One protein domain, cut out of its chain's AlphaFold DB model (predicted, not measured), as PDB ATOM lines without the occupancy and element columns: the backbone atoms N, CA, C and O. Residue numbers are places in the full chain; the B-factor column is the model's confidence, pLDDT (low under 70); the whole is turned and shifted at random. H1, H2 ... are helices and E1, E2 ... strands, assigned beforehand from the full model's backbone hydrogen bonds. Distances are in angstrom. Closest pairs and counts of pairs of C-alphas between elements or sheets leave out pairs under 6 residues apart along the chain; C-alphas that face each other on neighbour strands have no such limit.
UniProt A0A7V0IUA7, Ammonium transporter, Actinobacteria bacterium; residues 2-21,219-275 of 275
ATOM      1  N   LEU A   2     -36.838  -3.345  25.132       94.06
ATOM      2  CA  LEU A   2     -37.308  -2.173  25.898       94.06
ATOM      3  C   LEU A   2     -38.414  -2.509  26.919       94.06
ATOM      4  O   LEU A   2     -38.351  -2.087  28.070       94.06
ATOM      5  N   GLY A   3     -39.370  -3.349  26.512       93.31
ATOM      6  CA  GLY A   3     -40.529  -3.715  27.331       93.31
ATOM      7  C   GLY A   3     -41.694  -2.733  27.161       93.31
ATOM      8  O   GLY A   3     -41.519  -1.701  26.518       93.31
ATOM      9  N   PRO A   4     -42.880  -3.065  27.689       95.19
ATOM     10  CA  PRO A   4     -44.075  -2.237  27.548       95.19
ATOM     11  C   PRO A   4     -44.074  -1.040  28.498       95.19
ATOM     12  O   PRO A   4     -43.388  -1.098  29.521       95.19
ATOM     13  N   ARG A   5     -44.848   0.008  28.187       95.38
ATOM     14  CA  ARG A   5     -45.093   1.130  29.106       95.38
ATOM     15  C   ARG A   5     -45.786   0.655  30.380       95.38
ATOM     16  O   ARG A   5     -46.525  -0.339  30.374       95.38
ATOM     17  N   LEU A   6     -45.533   1.364  31.470       94.12
ATOM     18  CA  LEU A   6     -46.136   1.103  32.768       94.12
ATOM     19  C   LEU A   6     -47.666   1.085  32.651       94.12
ATOM     20  O   LEU A   6     -48.262   1.905  31.965       94.12
ATOM     21  N   GLY A   7     -48.318   0.095  33.261       93.12
ATOM     22  CA  GLY A   7     -49.776  -0.025  33.232       93.12
ATOM     23  C   GLY A   7     -50.389  -0.448  31.889       93.12
ATOM     24  O   GLY A   7     -51.592  -0.718  31.866       93.12
ATOM     25  N   LYS A   8     -49.605  -0.597  30.805       95.06
ATOM     26  CA  LYS A   8     -50.103  -1.033  29.484       95.06
ATOM     27  C   LYS A   8     -50.827  -2.372  29.525       95.06
ATOM     28  O   LYS A   8     -51.822  -2.559  28.826       95.06
ATOM     29  N   TYR A   9     -50.321  -3.304  30.322       95.00
ATOM     30  CA  TYR A   9     -50.932  -4.610  30.514       95.00
ATOM     31  C   TYR A   9     -51.349  -4.783  31.966       95.00
ATOM     32  O   TYR A   9     -50.615  -4.386  32.870       95.00
ATOM     33  N   SER A  10     -52.508  -5.392  32.195       90.38
ATOM     34  CA  SER A  10     -52.938  -5.744  33.547       90.38
ATOM     35  C   SER A  10     -52.229  -6.997  34.080       90.38
ATOM     36  O   SER A  10     -51.572  -7.739  33.339       90.38
ATOM     37  N   LYS A  11     -52.471  -7.283  35.364       82.75
ATOM     38  CA  LYS A  11     -52.087  -8.529  36.044       82.75
ATOM     39  C   LYS A  11     -52.689  -9.776  35.399       82.75
ATOM     40  O   LYS A  11     -52.018 -10.797  35.281       82.75
ATOM     41  N   THR A  12     -53.943  -9.696  34.946       83.06
ATOM     42  CA  THR A  12     -54.611 -10.789  34.215       83.06
ATOM     43  C   THR A  12     -54.096 -10.918  32.784       83.06
ATOM     44  O   THR A  12     -54.321 -11.932  32.128       83.06
ATOM     45  N   GLY A  13     -53.338  -9.925  32.321       81.88
ATOM     46  CA  GLY A  13     -52.554  -9.973  31.102       81.88
ATOM     47  C   GLY A  13     -53.209  -9.362  29.878       81.88
ATOM     48  O   GLY A  13     -52.604  -9.414  28.806       81.88
ATOM     49  N   GLY A  14     -54.399  -8.781  30.008       89.69
ATOM     50  CA  GLY A  14     -55.014  -8.077  28.897       89.69
ATOM     51  C   GLY A  14     -54.434  -6.675  28.697       89.69
ATOM     52  O   GLY A  14     -53.716  -6.116  29.535       89.69
ATOM     53  N   ALA A  15     -54.684  -6.155  27.500       93.19
ATOM     54  CA  ALA A  15     -54.142  -4.893  27.023       93.19
ATOM     55  C   ALA A  15     -55.072  -3.734  27.384       93.19
ATOM     56  O   ALA A  15     -56.280  -3.801  27.145       93.19
ATOM     57  N   ARG A  16     -54.490  -2.656  27.909       93.50
ATOM     58  CA  ARG A  16     -55.160  -1.378  28.149       93.50
ATOM     59  C   ARG A  16     -54.798  -0.388  27.044       93.50
ATOM     60  O   ARG A  16     -53.682  -0.420  26.515       93.50
ATOM     61  N   ALA A  17     -55.721   0.497  26.686       90.94
ATOM     62  CA  ALA A  17     -55.473   1.523  25.677       90.94
ATOM     63  C   ALA A  17     -55.239   2.887  26.333       90.94
ATOM     64  O   ALA A  17     -56.036   3.336  27.157       90.94
ATOM     65  N   PHE A  18     -54.149   3.537  25.935       89.81
ATOM     66  CA  PHE A  18     -53.857   4.924  26.280       89.81
ATOM     67  C   PHE A  18     -54.536   5.825  25.263       89.81
ATOM     68  O   PHE A  18     -54.366   5.625  24.056       89.81
ATOM     69  N   LYS A  19     -55.321   6.794  25.730       85.88
ATOM     70  CA  LYS A  19     -55.894   7.791  24.828       85.88
ATOM     71  C   LYS A  19     -54.812   8.785  24.393       85.88
ATOM     72  O   LYS A  19     -53.926   9.097  25.184       85.88
ATOM     73  N   PRO A  20     -54.867   9.291  23.151       82.44
ATOM     74  CA  PRO A  20     -53.969  10.354  22.731       82.44
ATOM     75  C   PRO A  20     -54.222  11.609  23.571       82.44
ATOM     76  O   PRO A  20     -55.377  11.975  23.785       82.44
ATOM     77  N   HIS A  21     -53.147  12.286  23.980       81.56
ATOM     78  CA  HIS A  21     -53.236  13.561  24.704       81.56
ATOM     79  C   HIS A  21     -53.971  14.630  23.874       81.56
ATOM     80  O   HIS A  21     -54.743  15.419  24.406       81.56
ATOM     81  N   LEU A 219     -38.349   4.276  36.382       93.38
ATOM     82  CA  LEU A 219     -39.792   4.032  36.557       93.38
ATOM     83  C   LEU A 219     -40.518   5.224  37.186       93.38
ATOM     84  O   LEU A 219     -41.678   5.475  36.880       93.38
ATOM     85  N   GLU A 220     -39.825   5.951  38.054       92.69
ATOM     86  CA  GLU A 220     -40.325   7.137  38.744       92.69
ATOM     87  C   GLU A 220     -40.541   8.280  37.745       92.69
ATOM     88  O   GLU A 220     -41.555   8.968  37.805       92.69
ATOM     89  N   VAL A 221     -39.616   8.419  36.786       93.25
ATOM     90  CA  VAL A 221     -39.690   9.396  35.687       93.25
ATOM     91  C   VAL A 221     -40.784   9.015  34.691       93.25
ATOM     92  O   VAL A 221     -41.514   9.871  34.203       93.25
ATOM     93  N   GLU A 222     -40.934   7.721  34.391       93.25
ATOM     94  CA  GLU A 222     -42.021   7.237  33.534       93.25
ATOM     95  C   GLU A 222     -43.400   7.487  34.165       93.25
ATOM     96  O   GLU A 222     -44.327   7.865  33.455       93.25
ATOM     97  N   LEU A 223     -43.526   7.310  35.486       91.69
ATOM     98  CA  LEU A 223     -44.757   7.574  36.235       91.69
ATOM     99  C   LEU A 223     -45.085   9.073  36.313       91.69
ATOM    100  O   LEU A 223     -46.256   9.434  36.217       91.69
ATOM    101  N   SER A 224     -44.082   9.937  36.501       88.50
ATOM    102  CA  SER A 224     -44.285  11.391  36.567       88.50
ATOM    103  C   SER A 224     -44.538  12.038  35.204       88.50
ATOM    104  O   SER A 224     -45.118  13.118  35.148       88.50
ATOM    105  N   GLY A 225     -44.074  11.404  34.124       88.75
ATOM    106  CA  GLY A 225     -44.011  11.984  32.784       88.75
ATOM    107  C   GLY A 225     -42.645  12.617  32.500       88.75
ATOM    108  O   GLY A 225     -42.043  13.246  33.374       88.75
ATOM    109  N   LEU A 226     -42.152  12.434  31.269       90.44
ATOM    110  CA  LEU A 226     -40.831  12.920  30.846       90.44
ATOM    111  C   LEU A 226     -40.766  14.450  30.819       90.44
ATOM    112  O   LEU A 226     -39.775  15.010  31.273       90.44
ATOM    113  N   ASP A 227     -41.827  15.108  30.348       87.19
ATOM    114  CA  ASP A 227     -41.841  16.561  30.145       87.19
ATOM    115  C   ASP A 227     -41.601  17.320  31.459       87.19
ATOM    116  O   ASP A 227     -40.748  18.203  31.530       87.19
ATOM    117  N   ILE A 228     -42.262  16.889  32.539       85.19
ATOM    118  CA  ILE A 228     -42.114  17.484  33.874       85.19
ATOM    119  C   ILE A 228     -40.683  17.341  34.401       85.19
ATOM    120  O   ILE A 228     -40.163  18.247  35.049       85.19
ATOM    121  N   VAL A 229     -40.034  16.206  34.139       88.31
ATOM    122  CA  VAL A 229     -38.679  15.937  34.639       88.31
ATOM    123  C   VAL A 229     -37.621  16.652  33.804       88.31
ATOM    124  O   VAL A 229     -36.622  17.109  34.359       88.31
ATOM    125  N   GLU A 230     -37.818  16.750  32.490       86.81
ATOM    126  CA  GLU A 230     -36.838  17.326  31.569       86.81
ATOM    127  C   GLU A 230     -36.933  18.856  31.482       86.81
ATOM    128  O   GLU A 230     -35.903  19.530  31.468       86.81
ATOM    129  N   PHE A 231     -38.148  19.409  31.483       87.31
ATOM    130  CA  PHE A 231     -38.386  20.844  31.293       87.31
ATOM    131  C   PHE A 231     -38.845  21.562  32.567       87.31
ATOM    132  O   PHE A 231     -38.778  22.788  32.632       87.31
ATOM    133  N   GLY A 232     -39.254  20.830  33.611       83.06
ATOM    134  CA  GLY A 232     -39.708  21.412  34.881       83.06
ATOM    135  C   GLY A 232     -41.103  22.043  34.826       83.06
ATOM    136  O   GLY A 232     -41.581  22.554  35.839       83.06
ATOM    137  N   GLU A 233     -41.759  21.996  33.670       79.56
ATOM    138  CA  GLU A 233     -43.098  22.513  33.419       79.56
ATOM    139  C   GLU A 233     -43.857  21.590  32.459       79.56
ATOM    140  O   GLU A 233     -43.263  20.763  31.766       79.56
ATOM    141  N   ASP A 234     -45.185  21.709  32.454       75.12
ATOM    142  CA  ASP A 234     -46.010  21.091  31.416       75.12
ATOM    143  C   ASP A 234     -45.759  21.821  30.087       75.12
ATOM    144  O   ASP A 234     -45.537  23.030  30.072       75.12
ATOM    145  N   PHE A 235     -45.807  21.100  28.970       75.31
ATOM    146  CA  PHE A 235     -45.622  21.654  27.629       75.31
ATOM    147  C   PHE A 235     -46.820  22.492  27.155       75.31
ATOM    148  O   PHE A 235     -46.702  23.239  26.183       75.31
ATOM    149  N   TYR A 236     -47.969  22.354  27.824       76.88
ATOM    150  CA  TYR A 236     -49.227  23.019  27.479       76.88
ATOM    151  C   TYR A 236     -49.863  23.738  28.688       76.88
ATOM    152  O   TYR A 236     -51.035  23.495  28.989       76.88
ATOM    153  N   PRO A 237     -49.134  24.623  29.401       73.25
ATOM    154  CA  PRO A 237     -49.587  25.211  30.667       73.25
ATOM    155  C   PRO A 237     -50.821  26.118  30.516       73.25
ATOM    156  O   PRO A 237     -51.525  26.387  31.489       73.25
ATOM    157  N   GLU A 238     -51.090  26.611  29.306       77.56
ATOM    158  CA  GLU A 238     -52.271  27.403  28.968       77.56
ATOM    159  C   GLU A 238     -53.555  26.572  28.832       77.56
ATOM    160  O   GLU A 238     -54.658  27.128  28.874       77.56
ATOM    161  N   PHE A 239     -53.429  25.253  28.679       73.75
ATOM    162  CA  PHE A 239     -54.555  24.331  28.667       73.75
ATOM    163  C   PHE A 239     -54.733  23.742  30.067       73.75
ATOM    164  O   PHE A 239     -53.770  23.449  30.772       73.75
ATOM    165  N   ALA A 240     -55.983  23.565  30.500       68.56
ATOM    166  CA  ALA A 240     -56.229  22.812  31.721       68.56
ATOM    167  C   ALA A 240     -55.680  21.391  31.530       68.56
ATOM    168  O   ALA A 240     -55.995  20.750  30.526       68.56
ATOM    169  N   ALA A 241     -54.873  20.914  32.482       68.50
ATOM    170  CA  ALA A 241     -54.391  19.541  32.482       68.50
ATOM    171  C   ALA A 241     -55.594  18.597  32.594       68.50
ATOM    172  O   ALA A 241     -56.137  18.368  33.679       68.50
ATOM    173  N   GLU A 242     -56.051  18.086  31.453       73.62
ATOM    174  CA  GLU A 242     -57.061  17.043  31.423       73.62
ATOM    175  C   GLU A 242     -56.423  15.772  31.985       73.62
ATOM    176  O   GLU A 242     -55.353  15.356  31.527       73.62
ATOM    177  N   PRO A 243     -57.036  15.148  33.001       78.44
ATOM    178  CA  PRO A 243     -56.426  14.002  33.635       78.44
ATOM    179  C   PRO A 243     -56.347  12.847  32.633       78.44
ATOM    180  O   PRO A 243     -57.318  12.532  31.941       78.44
ATOM    181  N   GLU A 244     -55.181  12.206  32.557       86.94
ATOM    182  CA  GLU A 244     -54.953  11.110  31.620       86.94
ATOM    183  C   GLU A 244     -55.956   9.969  31.864       86.94
ATOM    184  O   GLU A 244     -56.249   9.590  33.004       86.94
ATOM    185  N   VAL A 245     -56.485   9.406  30.775       90.50
ATOM    186  CA  VAL A 245     -57.489   8.341  30.807       90.50
ATOM    187  C   VAL A 245     -56.945   7.078  30.155       90.50
ATOM    188  O   VAL A 245     -56.563   7.077  28.982       90.50
ATOM    189  N   ILE A 246     -57.025   5.972  30.893       92.00
ATOM    190  CA  ILE A 246     -56.757   4.628  30.387       92.00
ATOM    191  C   ILE A 246     -58.086   3.909  30.168       92.00
ATOM    192  O   ILE A 246     -58.982   3.928  31.014       92.00
ATOM    193  N   VAL A 247     -58.217   3.252  29.018       92.69
ATOM    194  CA  VAL A 247     -59.328   2.343  28.735       92.69
ATOM    195  C   VAL A 247     -58.915   0.934  29.144       92.69
ATOM    196  O   VAL A 247     -57.930   0.388  28.641       92.69
ATOM    197  N   LEU A 248     -59.661   0.362  30.085       92.19
ATOM    198  CA  LEU A 248     -59.463  -0.993  30.583       92.19
ATOM    199  C   LEU A 248     -59.869  -2.039  29.535       92.19
ATOM    200  O   LEU A 248     -60.515  -1.740  28.534       92.19
ATOM    201  N   GLU A 249     -59.524  -3.297  29.800       88.75
ATOM    202  CA  GLU A 249     -59.832  -4.440  28.926       88.75
ATOM    203  C   GLU A 249     -61.331  -4.627  28.662       88.75
ATOM    204  O   GLU A 249     -61.722  -5.109  27.601       88.75
ATOM    205  N   ASP A 250     -62.164  -4.235  29.627       89.19
ATOM    206  CA  ASP A 250     -63.626  -4.280  29.549       89.19
ATOM    207  C   ASP A 250     -64.236  -3.047  28.854       89.19
ATOM    208  O   ASP A 250     -65.456  -2.938  28.742       89.19
ATOM    209  N   GLY A 251     -63.399  -2.118  28.377       88.88
ATOM    210  CA  GLY A 251     -63.804  -0.897  27.686       88.88
ATOM    211  C   GLY A 251     -64.126   0.287  28.600       88.88
ATOM    212  O   GLY A 251     -64.411   1.373  28.092       88.88
ATOM    213  N   ARG A 252     -64.068   0.139  29.933       92.75
ATOM    214  CA  ARG A 252     -64.289   1.270  30.846       92.75
ATOM    215  C   ARG A 252     -63.117   2.246  30.806       92.75
ATOM    216  O   ARG A 252     -61.959   1.849  30.908       92.75
ATOM    217  N   ALA A 253     -63.435   3.531  30.706       93.44
ATOM    218  CA  ALA A 253     -62.476   4.620  30.836       93.44
ATOM    219  C   ALA A 253     -62.303   4.989  32.316       93.44
ATOM    220  O   ALA A 253     -63.290   5.270  32.997       93.44
ATOM    221  N   VAL A 254     -61.065   4.991  32.806       93.81
ATOM    222  CA  VAL A 254     -60.711   5.362  34.185       93.81
ATOM    223  C   VAL A 254     -59.536   6.332  34.190       93.81
ATOM    224  O   VAL A 254     -58.783   6.401  33.219       93.81
ATOM    225  N   LEU A 255     -59.364   7.061  35.293       92.88
ATOM    226  CA  LEU A 255     -58.175   7.886  35.497       92.88
ATOM    227  C   LEU A 255     -56.918   7.009  35.490       92.88
ATOM    228  O   LEU A 255     -56.889   5.953  36.126       92.88
ATOM    229  N   ALA A 256     -55.889   7.455  34.775       92.00
ATOM    230  CA  ALA A 256     -54.642   6.723  34.615       92.00
ATOM    231  C   ALA A 256     -53.858   6.640  35.928       92.00
ATOM    232  O   ALA A 256     -53.343   5.574  36.246       92.00
ATOM    233  N   GLY A 257     -53.836   7.720  36.721       91.25
ATOM    234  CA  GLY A 257     -53.030   7.838  37.943       91.25
ATOM    235  C   GLY A 257     -53.084   6.607  38.860       91.25
ATOM    236  O   GLY A 257     -52.045   5.989  39.076       91.25
ATOM    237  N   PRO A 258     -54.265   6.166  39.336       92.88
ATOM    238  CA  PRO A 258     -54.372   4.965  40.170       92.88
ATOM    239  C   PRO A 258     -53.866   3.683  39.490       92.88
ATOM    240  O   PRO A 258     -53.244   2.842  40.132       92.88
ATOM    241  N   VAL A 259     -54.113   3.534  38.185       93.19
ATOM    242  CA  VAL A 259     -53.701   2.358  37.400       93.19
ATOM    243  C   VAL A 259     -52.183   2.323  37.211       93.19
ATOM    244  O   VAL A 259     -51.571   1.256  37.297       93.19
ATOM    245  N   LEU A 260     -51.583   3.482  36.942       93.19
ATOM    246  CA  LEU A 260     -50.143   3.644  36.788       93.19
ATOM    247  C   LEU A 260     -49.432   3.486  38.130       93.19
ATOM    248  O   LEU A 260     -48.432   2.782  38.190       93.19
ATOM    249  N   GLN A 261     -49.988   4.042  39.208       92.88
ATOM    250  CA  GLN A 261     -49.462   3.874  40.559       92.88
ATOM    251  C   GLN A 261     -49.448   2.397  40.966       92.88
ATOM    252  O   GLN A 261     -48.415   1.891  41.392       92.88
ATOM    253  N   GLU A 262     -50.550   1.667  40.766       92.56
ATOM    254  CA  GLU A 262     -50.591   0.226  41.053       92.56
ATOM    255  C   GLU A 262     -49.530  -0.544  40.246       92.56
ATOM    256  O   GLU A 262     -48.843  -1.418  40.779       92.56
ATOM    257  N   ALA A 263     -49.368  -0.206  38.964       92.12
ATOM    258  CA  ALA A 263     -48.366  -0.829  38.108       92.12
ATOM    259  C   ALA A 263     -46.927  -0.469  38.527       92.12
ATOM    260  O   ALA A 263     -46.040  -1.318  38.446       92.12
ATOM    261  N   TYR A 264     -46.689   0.756  39.000       93.56
ATOM    262  CA  TYR A 264     -45.405   1.177  39.560       93.56
ATOM    263  C   TYR A 264     -45.053   0.336  40.787       93.56
ATOM    264  O   TYR A 264     -43.952  -0.208  40.859       93.56
ATOM    265  N   GLU A 265     -45.981   0.187  41.732       92.75
ATOM    266  CA  GLU A 265     -45.759  -0.589  42.958       92.75
ATOM    267  C   GLU A 265     -45.490  -2.067  42.655       92.75
ATOM    268  O   GLU A 265     -44.658  -2.702  43.302       92.75
ATOM    269  N   GLU A 266     -46.154  -2.613  41.632       88.44
ATOM    270  CA  GLU A 266     -45.946  -3.987  41.175       88.44
ATOM    271  C   GLU A 266     -44.554  -4.195  40.568       88.44
ATOM    272  O   GLU A 266     -43.882  -5.176  40.891       88.44
ATOM    273  N   VAL A 267     -44.111  -3.285  39.697       88.69
ATOM    274  CA  VAL A 267     -42.829  -3.426  38.992       88.69
ATOM    275  C   VAL A 267     -41.644  -3.057  39.893       88.69
ATOM    276  O   VAL A 267     -40.603  -3.707  39.820       88.69
ATOM    277  N   SER A 268     -41.792  -2.040  40.747       88.31
ATOM    278  CA  SER A 268     -40.736  -1.576  41.662       88.31
ATOM    279  C   SER A 268     -40.638  -2.403  42.950       88.31
ATOM    280  O   SER A 268     -39.581  -2.437  43.576       88.31
ATOM    281  N   GLY A 269     -41.729  -3.056  43.371       84.75
ATOM    282  CA  GLY A 269     -41.836  -3.718  44.674       84.75
ATOM    283  C   GLY A 269     -41.973  -2.753  45.862       84.75
ATOM    284  O   GLY A 269     -42.010  -3.200  47.011       84.75
ATOM    285  N   VAL A 270     -42.057  -1.443  45.611       81.31
ATOM    286  CA  VAL A 270     -42.196  -0.396  46.628       81.31
ATOM    287  C   VAL A 270     -43.666  -0.001  46.718       81.31
ATOM    288  O   VAL A 270     -44.210   0.530  45.758       81.31
ATOM    289  N   ARG A 271     -44.318  -0.226  47.865       73.81
ATOM    290  CA  ARG A 271     -45.666   0.321  48.112       73.81
ATOM    291  C   ARG A 271     -45.557   1.806  48.430       73.81
ATOM    292  O   ARG A 271     -44.783   2.172  49.317       73.81
ATOM    293  N   SER A 272     -46.332   2.651  47.754       61.12
ATOM    294  CA  SER A 272     -46.423   4.055  48.146       61.12
ATOM    295  C   SER A 272     -47.147   4.162  49.487       61.12
ATOM    296  O   SER A 272     -48.125   3.466  49.756       61.12
ATOM    297  N   SER A 273     -46.639   5.002  50.383       54.41
ATOM    298  CA  SER A 273     -47.188   5.186  51.732       54.41
ATOM    299  C   SER A 273     -48.405   6.119  51.777       54.41
ATOM    300  O   SER A 273     -48.730   6.635  52.843       54.41
ATOM    301  N   HIS A 274     -49.058   6.377  50.643       49.31
ATOM    302  CA  HIS A 274     -50.148   7.344  50.541       49.31
ATOM    303  C   HIS A 274     -51.470   6.635  50.237       49.31
ATOM    304  O   HIS A 274     -51.864   6.472  49.086       49.31
ATOM    305  N   ALA A 275     -52.114   6.205  51.326       37.81
ATOM    306  CA  ALA A 275     -53.559   6.023  51.419       37.81
ATOM    307  C   ALA A 275     -54.214   7.335  51.876       37.81
ATOM    308  O   ALA A 275     -53.552   8.072  52.648       37.81
TER     309      ALA A 275
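This is residues 2 to 21 and 219 to 275 of the 275 residues of the protein "Ammonium transporter" of Actinobacteria bacterium (UniProt A0A7V0IUA7). A two-strand hairpin, E1 and E2, runs straight into the longest helix, H3, and the short helix H1 lies side by side with H3. From H1 the chain turns a corner into H2 and comes back to E1 through a long link, residues 232 to 244, as a loose ring that meets itself where H1 packs on H3; the stretch of residues 2 to 21 has no named element and is tied to E1 by a short pairing at residues 17 to 18. The printed part has 77 residues, with three named helices and two named strands in the order H1, H2, E1, E2, H3, the sheet being E1 - E2, antiparallel. Under half of the residues are in named elements, and the class is mostly helix. The whole is only just compact, close to loose, with a radius of gyration of the C-alphas of 13.3 A and spans of 38 by 31 by 29 A.

The printed part begins at Leu 2, with its C-alpha at (-37.308, -2.173, 25.898). After the cut, H1 holds residues 219 to 224, 8.6 A long, and begins with C-alpha 219 at (-39.792, 4.032, 36.557). H2 holds residues 226 to 231, 8.3 A long. E1 is residues 245 to 247, 6.6 A long, and E2 is residues 253 to 255, 7.1 A long. H3, residues 256 to 268, is 17.7 A long and ends with C-alpha 268 at (-40.736, -1.576, 41.662).

Residues 17 to 18 pair with residues 246 to 247 of E1, antiparallel. H1 touches H3, the closest C-alphas being those of Leu 223 and Leu 260, 6.7 A apart. Their lines stand at a shallow tilt of 15 degrees, opposite ways. H1 and H2 are close but not clearly touching, the closest C-alphas being those of Val 221 and Val 229 at 6.7 A, and their lines are only just about perpendicular at 71 degrees. H2 and H3 are apart. E1 and E2 form a hairpin, antiparallel at 142 degrees, with N 246 and O 254 at 2.9 A and N 254 and O 246 at 2.9 A, both within hydrogen-bond range. The closest C-alphas of E1 and H3 are those of Val 245 and Ala 256, 5.0 A apart. In H1, H2 and H3 every O i to N i+4 pair is within hydrogen-bond range.

The two C-alphas farthest apart are those of Thr 12 and Glu 238, at 38.6 A. Residues 22 to 218 are not printed, and C-alphas 21 and 219 are 20.3 A apart across this cut. The link from H2 to E1 is long, with 13 residues; the links from H1 to H2, E1 to E2 and E2 to H3 are tight. The mean pLDDT of the printed part is 85.7, and residues 240 to 241 and 272 to 275 are under 70.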